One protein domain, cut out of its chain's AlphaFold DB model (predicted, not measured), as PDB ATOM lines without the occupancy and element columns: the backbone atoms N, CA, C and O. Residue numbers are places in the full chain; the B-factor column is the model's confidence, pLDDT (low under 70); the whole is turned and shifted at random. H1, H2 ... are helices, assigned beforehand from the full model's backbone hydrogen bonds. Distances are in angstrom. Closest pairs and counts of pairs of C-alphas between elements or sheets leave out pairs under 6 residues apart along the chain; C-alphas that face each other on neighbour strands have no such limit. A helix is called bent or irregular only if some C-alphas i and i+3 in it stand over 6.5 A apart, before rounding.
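AT A GLANCE: This is residues 9 to 102 of the 187 residues of the protein "MFS domain-containing protein" of Trichoderma gamsii (UniProt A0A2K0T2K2). An open, three-run zigzag of helices: H1 and H2 follow each other in nearly the same direction, the long bent helix H3 folds back from the end of H2, and H4 folds back again from the far end of H3. The turns at the two ends of H3 are where helices touch, while H1 and most of H4 reach away as free arms with open space between the runs. The printed part has 94 residues with four named helices, H1, H2, H3 and H4 in that order, and no named strand; its class is all helix. It is loose, with a radius of gyration of the C-alphas of 16.8 A, and elongated, spanning 53 by 29 by 23 A.

HOW THE PARTS SIT: Start with H1, residues 9 to 23, which touches no helix. After it comes H2, residues 25 to 36; the two meet only through their link. Next look at H3, residues 39 to 68, assigned as one helix by its hydrogen bonds but bent: C-alphas 58 and 61 are 6.6 A apart. Its arms, H3a at residues 39 to 58 and H3b at residues 61 to 68, stand at a steep tilt of 38 degrees. H2 and H3a form a helical hairpin and run opposite ways at a shallow tilt of 33 degrees, only just short of steep. They touch through residues 30 to 34 of H2 and 42 to 46 of H3a alone, and their closest C-alphas, of Ser 34 and Leu 42, are 6.4 A apart. Then find H4, residues 78 to 100, which touches H3b with residues 78 to 82 alone; the closest C-alphas, of Leu 68 and Gly 78, are 4.7 A apart. H3b and H4 run opposite ways at a steep tilt of 57 degrees. H4 is apart from H1, H2 and H3a. In H1, H2, H3b and H4 every backbone O i to N i+4 pair is within hydrogen-bond range; in H3a 14 of 16 are.

IN THESE COORDINATES: Find C-alpha 9 at (494.140, 504.896, 900.618); from there H1 runs 21.1 A to C-alpha 23. H2 measures 16.9 A from C-alpha 25 to C-alpha 36. H3a begins at C-alpha 39, at (512.389, 526.619, 865.586), and covers 29.6 A, and H3b covers 10.2 A. H4 is 32.7 A long and ends at C-alpha 100, at (511.415, 503.249, 868.094).

THE WHOLE: The two C-alphas farthest apart are those of Arg 40 and Gly 75, at 53.7 A. The printed part has no cut. The links from H1 to H2 and from H2 to H3 are tight, and that from H3 to H4, nine residues, is short. Residues 9 to 25, 51 to 59 and 87 to 100 stand free. The mean pLDDT of the printed part is 80.1; look for values under 70 at residue 36, residues 72 to 74 and residues 98 to 102.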
ATOM      1  N   GLY A   9     492.784 504.340 900.539       81.50
ATOM      2  CA  GLY A   9     494.140 504.896 900.618       81.50
ATOM      3  C   GLY A   9     495.067 504.388 899.509       81.50
ATOM      4  O   GLY A   9     495.791 505.174 898.908       81.50
ATOM      5  N   GLY A  10     494.987 503.099 899.163       80.00
ATOM      6  CA  GLY A  10     495.772 502.532 898.061       80.00
ATOM      7  C   GLY A  10     495.356 503.096 896.701       80.00
ATOM      8  O   GLY A  10     496.203 503.328 895.837       80.00
ATOM      9  N   PHE A  11     494.061 503.366 896.518       79.12
ATOM     10  CA  PHE A  11     493.550 503.937 895.275       79.12
ATOM     11  C   PHE A  11     494.099 505.354 895.074       79.12
ATOM     12  O   PHE A  11     494.664 505.651 894.022       79.12
ATOM     13  N   LEU A  12     494.037 506.182 896.123       81.56
ATOM     14  CA  LEU A  12     494.606 507.532 896.126       81.56
ATOM     15  C   LEU A  12     496.123 507.521 895.896       81.56
ATOM     16  O   LEU A  12     496.609 508.257 895.042       81.56
ATOM     17  N   ALA A  13     496.866 506.653 896.587       84.88
ATOM     18  CA  ALA A  13     498.315 506.545 896.412       84.88
ATOM     19  C   ALA A  13     498.698 506.187 894.967       84.88
ATOM     20  O   ALA A  13     499.597 506.786 894.383       84.88
ATOM     21  N   THR A  14     497.973 505.254 894.348       83.62
ATOM     22  CA  THR A  14     498.253 504.848 892.963       83.62
ATOM     23  C   THR A  14     497.884 505.942 891.964       83.62
ATOM     24  O   THR A  14     498.554 506.087 890.945       83.62
ATOM     25  N   ARG A  15     496.846 506.736 892.254       82.56
ATOM     26  CA  ARG A  15     496.473 507.920 891.469       82.56
ATOM     27  C   ARG A  15     497.558 508.999 891.544       82.56
ATOM     28  O   ARG A  15     497.901 509.576 890.519       82.56
ATOM     29  N   LEU A  16     498.126 509.224 892.731       84.31
ATOM     30  CA  LEU A  16     499.230 510.167 892.931       84.31
ATOM     31  C   LEU A  16     500.488 509.743 892.168       84.31
ATOM     32  O   LEU A  16     501.079 510.561 891.473       84.31
ATOM     33  N   LEU A  17     500.870 508.468 892.256       86.38
ATOM     34  CA  LEU A  17     502.024 507.942 891.523       86.38
ATOM     35  C   LEU A  17     501.832 508.024 890.006       86.38
ATOM     36  O   LEU A  17     502.772 508.366 889.294       86.38
ATOM     37  N   LEU A  18     500.618 507.749 889.519       83.56
ATOM     38  CA  LEU A  18     500.288 507.891 888.103       83.56
ATOM     39  C   LEU A  18     500.431 509.348 887.648       83.56
ATOM     40  O   LEU A  18     501.150 509.615 886.693       83.56
ATOM     41  N   GLY A  19     499.836 510.292 888.384       83.38
ATOM     42  CA  GLY A  19     499.960 511.717 888.071       83.38
ATOM     43  C   GLY A  19     501.411 512.207 888.120       83.38
ATOM     44  O   GLY A  19     501.827 512.996 887.275       83.38
ATOM     45  N   PHE A  20     502.213 511.699 889.059       85.19
ATOM     46  CA  PHE A  20     503.642 512.002 889.126       85.19
ATOM     47  C   PHE A  20     504.407 511.484 887.898       85.19
ATOM     48  O   PHE A  20     505.257 512.192 887.363       85.19
ATOM     49  N   ALA A  21     504.085 510.278 887.423       84.12
ATOM     50  CA  ALA A  21     504.686 509.717 886.216       84.12
ATOM     51  C   ALA A  21     504.272 510.485 884.944       84.12
ATOM     52  O   ALA A  21     505.103 510.723 884.069       84.12
ATOM     53  N   GLU A  22     503.014 510.920 884.853       82.44
ATOM     54  CA  GLU A  22     502.485 511.665 883.701       82.44
ATOM     55  C   GLU A  22     502.968 513.122 883.650       82.44
ATOM     56  O   GLU A  22     503.098 513.691 882.566       82.44
ATOM     57  N   ALA A  23     503.311 513.724 884.794       82.12
ATOM     58  CA  ALA A  23     503.747 515.121 884.868       82.12
ATOM     59  C   ALA A  23     504.985 515.425 884.000       82.12
ATOM     60  O   ALA A  23     505.120 516.527 883.465       82.12
ATOM     61  N   GLY A  24     505.886 514.451 883.836       81.31
ATOM     62  CA  GLY A  24     507.094 514.595 883.017       81.31
ATOM     63  C   GLY A  24     506.880 514.376 881.516       81.31
ATOM     64  O   GLY A  24     507.761 514.713 880.724       81.31
ATOM     65  N   TYR A  25     505.730 513.834 881.105       81.94
ATOM     66  CA  TYR A  25     505.505 513.384 879.731       81.94
ATOM     67  C   TYR A  25     505.502 514.537 878.719       81.94
ATOM     68  O   TYR A  25     506.279 514.524 877.768       81.94
ATOM     69  N   ILE A  26     504.672 515.560 878.943       82.31
ATOM     70  CA  ILE A  26     504.547 516.717 878.040       82.31
ATOM     71  C   ILE A  26     505.869 517.500 877.911       82.31
ATOM     72  O   ILE A  26     506.319 517.700 876.781       82.31
ATOM     73  N   PRO A  27     506.532 517.937 879.005       80.12
ATOM     74  CA  PRO A  27     507.799 518.658 878.881       80.12
ATOM     75  C   PRO A  27     508.912 517.779 878.295       80.12
ATOM     76  O   PRO A  27     509.720 518.282 877.517       80.12
ATOM     77  N   GLY A  28     508.927 516.476 878.603       79.81
ATOM     78  CA  GLY A  28     509.866 515.520 878.013       79.81
ATOM     79  C   GLY A  28     509.689 515.389 876.500       79.81
ATOM     80  O   GLY A  28     510.660 515.519 875.759       79.81
ATOM     81  N   ALA A  29     508.451 515.225 876.027       81.50
ATOM     82  CA  ALA A  29     508.143 515.148 874.601       81.50
ATOM     83  C   ALA A  29     508.520 516.441 873.860       81.50
ATOM     84  O   ALA A  29     509.155 516.386 872.805       81.50
ATOM     85  N   CYS A  30     508.194 517.607 874.427       80.12
ATOM     86  CA  CYS A  30     508.578 518.899 873.858       80.12
ATOM     87  C   CYS A  30     510.103 519.068 873.779       80.12
ATOM     88  O   CYS A  30     510.600 519.534 872.756       80.12
ATOM     89  N   TYR A  31     510.840 518.654 874.815       77.38
ATOM     90  CA  TYR A  31     512.304 518.699 874.837       77.38
ATOM     91  C   TYR A  31     512.932 517.766 873.792       77.38
ATOM     92  O   TYR A  31     513.863 518.140 873.074       77.38
ATOM     93  N   THR A  32     512.401 516.549 873.649       77.00
ATOM     94  CA  THR A  32     512.839 515.648 872.582       77.00
ATOM     95  C   THR A  32     512.585 516.293 871.220       77.00
ATOM     96  O   THR A  32     513.509 516.390 870.420       77.00
ATOM     97  N   LEU A  33     511.393 516.836 870.962       77.75
ATOM     98  CA  LEU A  33     511.099 517.500 869.687       77.75
ATOM     99  C   LEU A  33     512.007 518.712 869.419       77.75
ATOM    100  O   LEU A  33     512.452 518.879 868.284       77.75
ATOM    101  N   SER A  34     512.329 519.524 870.430       72.81
ATOM    102  CA  SER A  34     513.234 520.672 870.258       72.81
ATOM    103  C   SER A  34     514.672 520.264 869.950       72.81
ATOM    104  O   SER A  34     515.403 521.037 869.344       72.81
ATOM    105  N   THR A  35     515.078 519.054 870.339       70.69
ATOM    106  CA  THR A  35     516.420 518.530 870.045       70.69
ATOM    107  C   THR A  35     516.550 518.095 868.580       70.69
ATOM    108  O   THR A  35     517.626 518.178 867.997       70.69
ATOM    109  N   TRP A  36     515.459 517.626 867.966       68.81
ATOM    110  CA  TRP A  36     515.474 517.055 866.614       68.81
ATOM    111  C   TRP A  36     515.022 518.028 865.512       68.81
ATOM    112  O   TRP A  36     515.242 517.741 864.335       68.81
ATOM    113  N   TYR A  37     514.393 519.158 865.857       72.75
ATOM    114  CA  TYR A  37     513.747 520.048 864.886       72.75
ATOM    115  C   TYR A  37     514.068 521.533 865.100       72.75
ATOM    116  O   TYR A  37     514.192 522.006 866.224       72.75
ATOM    117  N   THR A  38     514.144 522.281 863.995       74.12
ATOM    118  CA  THR A  38     514.394 523.734 863.969       74.12
ATOM    119  C   THR A  38     513.205 524.535 864.501       74.12
ATOM    120  O   THR A  38     512.065 524.057 864.495       74.12
ATOM    121  N   LYS A  39     513.424 525.792 864.919       74.44
ATOM    122  CA  LYS A  39     512.389 526.619 865.586       74.44
ATOM    123  C   LYS A  39     511.144 526.819 864.714       74.44
ATOM    124  O   LYS A  39     510.021 526.820 865.218       74.44
ATOM    125  N   ARG A  40     511.337 526.943 863.396       76.44
ATOM    126  CA  ARG A  40     510.251 527.101 862.411       76.44
ATOM    127  C   ARG A  40     509.429 525.826 862.211       76.44
ATOM    128  O   ARG A  40     508.227 525.910 861.977       76.44
ATOM    129  N   GLU A  41     510.045 524.650 862.320       81.19
ATOM    130  CA  GLU A  41     509.353 523.365 862.161       81.19
ATOM    131  C   GLU A  41     508.755 522.842 863.471       81.19
ATOM    132  O   GLU A  41     507.739 522.137 863.452       81.19
ATOM    133  N   LEU A  42     509.361 523.204 864.605       81.19
ATOM    134  CA  LEU A  42     508.973 522.750 865.936       81.19
ATOM    135  C   LEU A  42     507.502 523.054 866.225       81.19
ATOM    136  O   LEU A  42     506.770 522.161 866.645       81.19
ATOM    137  N   ALA A  43     507.041 524.273 865.927       83.62
ATOM    138  CA  ALA A  43     505.658 524.683 866.172       83.62
ATOM    139  C   ALA A  43     504.640 523.764 865.473       83.62
ATOM    140  O   ALA A  43     503.672 523.321 866.093       83.62
ATOM    141  N   LYS A  44     504.885 523.404 864.204       85.31
ATOM    142  CA  LYS A  44     504.003 522.502 863.446       85.31
ATOM    143  C   LYS A  44     503.994 521.093 864.038       85.31
ATOM    144  O   LYS A  44     502.942 520.463 864.111       85.31
ATOM    145  N   ARG A  45     505.150 520.589 864.469       84.56
ATOM    146  CA  ARG A  45     505.279 519.230 865.022       84.56
ATOM    147  C   ARG A  45     504.671 519.117 866.415       84.56
ATOM    148  O   ARG A  45     503.985 518.141 866.696       84.56
ATOM    149  N   VAL A  46     504.836 520.148 867.239       85.50
ATOM    150  CA  VAL A  46     504.150 520.273 868.529       85.50
ATOM    151  C   VAL A  46     502.634 520.355 868.322       85.50
ATOM    152  O   VAL A  46     501.894 519.674 869.023       85.50
ATOM    153  N   ALA A  47     502.152 521.091 867.314       86.00
ATOM    154  CA  ALA A  47     500.723 521.122 866.992       86.00
ATOM    155  C   ALA A  47     500.172 519.731 866.616       86.00
ATOM    156  O   ALA A  47     499.104 519.352 867.091       86.00
ATOM    157  N   ILE A  48     500.913 518.939 865.831       87.69
ATOM    158  CA  ILE A  48     500.540 517.548 865.509       87.69
ATOM    159  C   ILE A  48     500.534 516.670 866.773       87.69
ATOM    160  O   ILE A  48     499.628 515.857 866.949       87.69
ATOM    161  N   PHE A  49     501.498 516.853 867.681       86.62
ATOM    162  CA  PHE A  49     501.529 516.143 868.963       86.62
ATOM    163  C   PHE A  49     500.280 516.438 869.810       86.62
ATOM    164  O   PHE A  49     499.612 515.514 870.277       86.62
ATOM    165  N   PHE A  50     499.901 517.712 869.940       86.12
ATOM    166  CA  PHE A  50     498.672 518.102 870.636       86.12
ATOM    167  C   PHE A  50     497.404 517.636 869.911       86.12
ATOM    168  O   PHE A  50     496.421 517.298 870.564       86.12
ATOM    169  N   PHE A  51     497.414 517.539 868.581       89.38
ATOM    170  CA  PHE A  51     496.297 516.958 867.834       89.38
ATOM    171  C   PHE A  51     496.048 515.491 868.223       89.38
ATOM    172  O   PHE A  51     494.899 515.087 868.410       89.38
ATOM    173  N   GLY A  52     497.114 514.717 868.451       86.50
ATOM    174  CA  GLY A  52     497.014 513.351 868.973       86.50
ATOM    175  C   GLY A  52     496.328 513.276 870.343       86.50
ATOM    176  O   GLY A  52     495.510 512.386 870.570       86.50
ATOM    177  N   MET A  53     496.583 514.250 871.225       86.19
ATOM    178  CA  MET A  53     495.900 514.360 872.521       86.19
ATOM    179  C   MET A  53     494.381 514.523 872.348       86.19
ATOM    180  O   MET A  53     493.607 513.866 873.044       86.19
ATOM    181  N   PHE A  54     493.929 515.359 871.410       85.88
ATOM    182  CA  PHE A  54     492.497 515.512 871.123       85.88
ATOM    183  C   PHE A  54     491.887 514.246 870.510       85.88
ATOM    184  O   PHE A  54     490.792 513.850 870.904       85.88
ATOM    185  N   GLY A  55     492.613 513.571 869.612       87.81
ATOM    186  CA  GLY A  55     492.190 512.284 869.055       87.81
ATOM    187  C   GLY A  55     491.999 511.215 870.135       87.81
ATOM    188  O   GLY A  55     490.969 510.544 870.167       87.81
ATOM    189  N   GLY A  56     492.942 511.114 871.077       85.12
ATOM    190  CA  GLY A  56     492.833 510.214 872.227       85.12
ATOM    191  C   GLY A  56     491.614 510.521 873.101       85.12
ATOM    192  O   GLY A  56     490.863 509.611 873.443       85.12
ATOM    193  N   ASN A  57     491.354 511.802 873.381       84.25
ATOM    194  CA  ASN A  57     490.175 512.223 874.144       84.25
ATOM    195  C   ASN A  57     488.847 511.886 873.446       84.25
ATOM    196  O   ASN A  57     487.869 511.596 874.126       84.25
ATOM    197  N   ALA A  58     488.799 511.890 872.111       86.81
ATOM    198  CA  ALA A  58     487.598 511.509 871.364       86.81
ATOM    199  C   ALA A  58     487.376 509.985 871.333       86.81
ATOM    200  O   ALA A  58     486.240 509.518 871.384       86.81
ATOM    201  N   ILE A  59     488.458 509.204 871.264       87.69
ATOM    202  CA  ILE A  59     488.402 507.738 871.163       87.69
ATOM    203  C   ILE A  59     488.222 507.082 872.543       87.69
ATOM    204  O   ILE A  59     487.567 506.044 872.653       87.69
ATOM    205  N   SER A  60     488.756 507.686 873.608       84.00
ATOM    206  CA  SER A  60     488.728 507.122 874.964       84.00
ATOM    207  C   SER A  60     487.309 506.792 875.472       84.00
ATOM    208  O   SER A  60     487.116 505.679 875.963       84.00
ATOM    209  N   PRO A  61     486.283 507.658 875.325       83.62
ATOM    210  CA  PRO A  61     484.914 507.335 875.737       83.62
ATOM    211  C   PRO A  61     484.294 506.183 874.938       83.62
ATOM    212  O   PRO A  61     483.542 505.383 875.493       83.62
ATOM    213  N   LEU A  62     484.625 506.073 873.646       86.06
ATOM    214  CA  LEU A  62     484.132 505.001 872.780       86.06
ATOM    215  C   LEU A  62     484.703 503.645 873.212       86.06
ATOM    216  O   LEU A  62     483.960 502.675 873.367       86.06
ATOM    217  N   LEU A  63     486.012 503.594 873.478       84.31
ATOM    218  CA  LEU A  63     486.665 502.407 874.034       84.31
ATOM    219  C   LEU A  63     486.112 502.070 875.423       84.31
ATOM    220  O   LEU A  63     485.805 500.909 875.690       84.31
ATOM    221  N   ALA A  64     485.920 503.072 876.283       82.38
ATOM    222  CA  ALA A  64     485.346 502.881 877.612       82.38
ATOM    223  C   ALA A  64     483.934 502.280 877.544       82.38
ATOM    224  O   ALA A  64     483.642 501.343 878.282       82.38
ATOM    225  N   SER A  65     483.080 502.754 876.631       82.56
ATOM    226  CA  SER A  65     481.729 502.213 876.425       82.56
ATOM    227  C   SER A  65     481.742 500.743 875.989       82.56
ATOM    228  O   SER A  65     480.948 499.948 876.493       82.56
ATOM    229  N   GLY A  66     482.669 500.354 875.108       81.94
ATOM    230  CA  GLY A  66     482.846 498.952 874.716       81.94
ATOM    231  C   GLY A  66     483.354 498.075 875.865       81.94
ATOM    232  O   GLY A  66     482.872 496.963 876.060       81.94
ATOM    233  N   ILE A  67     484.290 498.586 876.669       81.06
ATOM    234  CA  ILE A  67     484.879 497.835 877.786       81.06
ATOM    235  C   ILE A  67     483.900 497.698 878.961       81.06
ATOM    236  O   ILE A  67     483.874 496.666 879.626       81.06
ATOM    237  N   LEU A  68     483.055 498.700 879.202       77.81
ATOM    238  CA  LEU A  68     482.033 498.653 880.252       77.81
ATOM    239  C   LEU A  68     480.979 497.559 880.011       77.81
ATOM    240  O   LEU A  68     480.379 497.094 880.973       77.81
ATOM    241  N   GLN A  69     480.799 497.082 878.774       76.69
ATOM    242  CA  GLN A  69     479.926 495.935 878.478       76.69
ATOM    243  C   GLN A  69     480.488 494.594 878.986       76.69
ATOM    244  O   GLN A  69     479.745 493.625 879.092       76.69
ATOM    245  N   LEU A  70     481.777 494.533 879.348       73.00
ATOM    246  CA  LEU A  70     482.403 493.369 879.998       73.00
ATOM    247  C   LEU A  70     482.165 493.335 881.521       73.00
ATOM    248  O   LEU A  70     482.817 492.565 882.234       73.00
ATOM    249  N   ASP A  71     481.251 494.158 882.044       73.50
ATOM    250  CA  ASP A  71     480.886 494.134 883.457       73.50
ATOM    251  C   ASP A  71     480.340 492.753 883.864       73.50
ATOM    252  O   ASP A  71     479.482 492.172 883.203       73.50
ATOM    253  N   GLY A  72     480.894 492.180 884.935       66.06
ATOM    254  CA  GLY A  72     480.532 490.842 885.416       66.06
ATOM    255  C   GLY A  72     481.292 489.676 884.766       66.06
ATOM    256  O   GLY A  72     481.256 488.563 885.299       66.06
ATOM    257  N   HIS A  73     482.064 489.894 883.694       69.50
ATOM    258  CA  HIS A  73     482.932 488.845 883.145       69.50
ATOM    259  C   HIS A  73     484.094 488.540 884.113       69.50
ATOM    260  O   HIS A  73     484.857 489.427 884.502       69.50
ATOM    261  N   ARG A  74     484.233 487.264 884.512       66.81
ATOM    262  CA  ARG A  74     485.209 486.762 885.512       66.81
ATOM    263  C   ARG A  74     485.102 487.391 886.917       66.81
ATOM    264  O   ARG A  74     486.077 487.374 887.664       66.81
ATOM    265  N   GLY A  75     483.937 487.929 887.295       72.56
ATOM    266  CA  GLY A  75     483.697 488.474 888.643       72.56
ATOM    267  C   GLY A  75     484.377 489.821 888.934       72.56
ATOM    268  O   GLY A  75     484.459 490.229 890.092       72.56
ATOM    269  N   LEU A  76     484.869 490.506 887.898       72.12
ATOM    270  CA  LEU A  76     485.460 491.842 887.985       72.12
ATOM    271  C   LEU A  76     484.452 492.899 887.525       72.12
ATOM    272  O   LEU A  76     483.645 492.656 886.626       72.12
ATOM    273  N   ARG A  77     484.515 494.083 888.138       77.06
ATOM    274  CA  ARG A  77     483.674 495.228 887.758       77.06
ATOM    275  C   ARG A  77     484.190 495.858 886.463       77.06
ATOM    276  O   ARG A  77     485.403 495.920 886.263       77.06
ATOM    277  N   GLY A  78     483.313 496.409 885.628       73.69
ATOM    278  CA  GLY A  78     483.675 497.020 884.339       73.69
ATOM    279  C   GLY A  78     484.781 498.086 884.434       73.69
ATOM    280  O   GLY A  78     485.679 498.133 883.596       73.69
ATOM    281  N   TRP A  79     484.816 498.871 885.518       75.56
ATOM    282  CA  TRP A  79     485.887 499.853 885.754       75.56
ATOM    283  C   TRP A  79     487.268 499.211 885.992       75.56
ATOM    284  O   TRP A  79     488.292 499.806 885.663       75.56
ATOM    285  N   GLN A  80     487.322 497.994 886.544       77.50
ATOM    286  CA  GLN A  80     488.574 497.254 886.729       77.50
ATOM    287  C   GLN A  80     489.107 496.743 885.389       77.50
ATOM    288  O   GLN A  80     490.311 496.814 885.144       77.50
ATOM    289  N   TRP A  81     488.222 496.274 884.507       80.38
ATOM    290  CA  TRP A  81     488.588 495.883 883.143       80.38
ATOM    291  C   TRP A  81     489.135 497.059 882.334       80.38
ATOM    292  O   TRP A  81     490.129 496.893 881.627       80.38
ATOM    293  N   LEU A  82     488.554 498.248 882.512       82.19
ATOM    294  CA  LEU A  82     489.023 499.482 881.881       82.19
ATOM    295  C   LEU A  82     490.478 499.784 882.265       82.19
ATOM    296  O   LEU A  82     491.337 499.831 881.387       82.19
ATOM    297  N   PHE A  83     490.795 499.860 883.563       80.06
ATOM    298  CA  PHE A  83     492.176 500.114 884.006       80.06
ATOM    299  C   PHE A  83     493.166 499.008 883.623       80.06
ATOM    300  O   PHE A  83     494.358 499.284 883.461       80.06
ATOM    301  N   LEU A  84     492.713 497.753 883.527       82.69
ATOM    302  CA  LEU A  84     493.568 496.638 883.120       82.69
ATOM    303  C   LEU A  84     493.979 496.773 881.650       82.69
ATOM    304  O   LEU A  84     495.167 496.702 881.337       82.69
ATOM    305  N   LEU A  85     492.995 496.946 880.767       84.38
ATOM    306  CA  LEU A  85     493.211 497.007 879.324       84.38
ATOM    307  C   LEU A  85     493.948 498.279 878.925       84.38
ATOM    308  O   LEU A  85     494.900 498.207 878.150       84.38
ATOM    309  N   GLU A  86     493.566 499.419 879.501       83.50
ATOM    310  CA  GLU A  86     494.248 500.689 879.263       83.50
ATOM    311  C   GLU A  86     495.711 500.611 879.715       83.50
ATOM    312  O   GLU A  86     496.613 500.884 878.929       83.50
ATOM    313  N   GLY A  87     495.972 500.106 880.928       82.81
ATOM    314  CA  GLY A  87     497.339 499.930 881.423       82.81
ATOM    315  C   GLY A  87     498.178 498.971 880.570       82.81
ATOM    316  O   GLY A  87     499.357 499.238 880.328       82.81
ATOM    317  N   LEU A  88     497.591 497.873 880.081       87.19
ATOM    318  CA  LEU A  88     498.280 496.931 879.195       87.19
ATOM    319  C   LEU A  88     498.618 497.566 877.840       87.19
ATOM    320  O   LEU A  88     499.721 497.369 877.318       87.19
ATOM    321  N   PHE A  89     497.692 498.350 877.287       86.12
ATOM    322  CA  PHE A  89     497.920 499.090 876.053       86.12
ATOM    323  C   PHE A  89     499.039 500.121 876.235       86.12
ATOM    324  O   PHE A  89     499.970 500.148 875.432       86.12
ATOM    325  N   THR A  90     499.035 500.881 877.333       85.62
ATOM    326  CA  THR A  90     500.099 501.846 877.653       85.62
ATOM    327  C   THR A  90     501.465 501.177 877.789       85.62
ATOM    328  O   THR A  90     502.444 501.686 877.246       85.62
ATOM    329  N   ILE A  91     501.557 500.021 878.458       86.19
ATOM    330  CA  ILE A  91     502.815 499.259 878.562       86.19
ATOM    331  C   ILE A  91     503.286 498.799 877.176       86.19
ATOM    332  O   ILE A  91     504.466 498.923 876.853       86.19
ATOM    333  N   SER A  92     502.371 498.311 876.338       86.50
ATOM    334  CA  SER A  92     502.692 497.856 874.980       86.50
ATOM    335  C   SER A  92     503.210 499.006 874.111       86.50
ATOM    336  O   SER A  92     504.262 498.886 873.485       86.50
ATOM    337  N   VAL A  93     502.525 500.152 874.137       85.31
ATOM    338  CA  VAL A  93     502.956 501.373 873.441       85.31
ATOM    339  C   VAL A  93     504.284 501.882 873.997       85.31
ATOM    340  O   VAL A  93     505.145 502.287 873.224       85.31
ATOM    341  N   SER A  94     504.500 501.814 875.313       82.06
ATOM    342  CA  SER A  94     505.769 502.189 875.940       82.06
ATOM    343  C   SER A  94     506.925 501.311 875.456       82.06
ATOM    344  O   SER A  94     507.970 501.847 875.101       82.06
ATOM    345  N   MET A  95     506.738 499.991 875.351       81.25
ATOM    346  CA  MET A  95     507.755 499.095 874.787       81.25
ATOM    347  C   MET A  95     508.064 499.422 873.322       81.25
ATOM    348  O   MET A  95     509.232 499.464 872.940       81.25
ATOM    349  N   ILE A  96     507.038 499.705 872.514       79.94
ATOM    350  CA  ILE A  96     507.224 500.139 871.121       79.94
ATOM    351  C   ILE A  96     508.003 501.457 871.084       79.94
ATOM    352  O   ILE A  96     508.966 501.579 870.335       79.94
ATOM    353  N   LEU A  97     507.643 502.426 871.924       74.56
ATOM    354  CA  LEU A  97     508.316 503.718 871.993       74.56
ATOM    355  C   LEU A  97     509.775 503.573 872.446       74.56
ATOM    356  O   LEU A  97     510.644 504.213 871.871       74.56
ATOM    357  N   LEU A  98     510.080 502.684 873.392       69.19
ATOM    358  CA  LEU A  98     511.460 502.384 873.796       69.19
ATOM    359  C   LEU A  98     512.299 501.763 872.666       69.19
ATOM    360  O   LEU A  98     513.513 501.965 872.628       69.19
ATOM    361  N   LEU A  99     511.666 501.029 871.747       65.62
ATOM    362  CA  LEU A  99     512.321 500.441 870.574       65.62
ATOM    363  C   LEU A  99     512.459 501.433 869.408       65.62
ATOM    364  O   LEU A  99     513.441 501.368 868.669       65.62
ATOM    365  N   PHE A 100     511.490 502.336 869.238       63.53
ATOM    366  CA  PHE A 100     511.415 503.249 868.094       63.53
ATOM    367  C   PHE A 100     511.975 504.648 868.358       63.53
ATOM    368  O   PHE A 100     512.345 505.310 867.393       63.53
ATOM    369  N   LEU A 101     512.030 505.128 869.605       61.38
ATOM    370  CA  LEU A 101     512.455 506.495 869.909       61.38
ATOM    371  C   LEU A 101     513.995 506.605 869.850       61.38
ATOM    372  O   LEU A 101     514.681 506.041 870.710       61.38
ATOM    373  N   PRO A 102     514.570 507.330 868.870       56.78
ATOM    374  CA  PRO A 102     516.009 507.549 868.812       56.78
ATOM    375  C   PRO A 102     516.429 508.524 869.926       56.78
ATOM    376  O   PRO A 102     515.840 509.592 870.087       56.78
TER     377      PRO A 102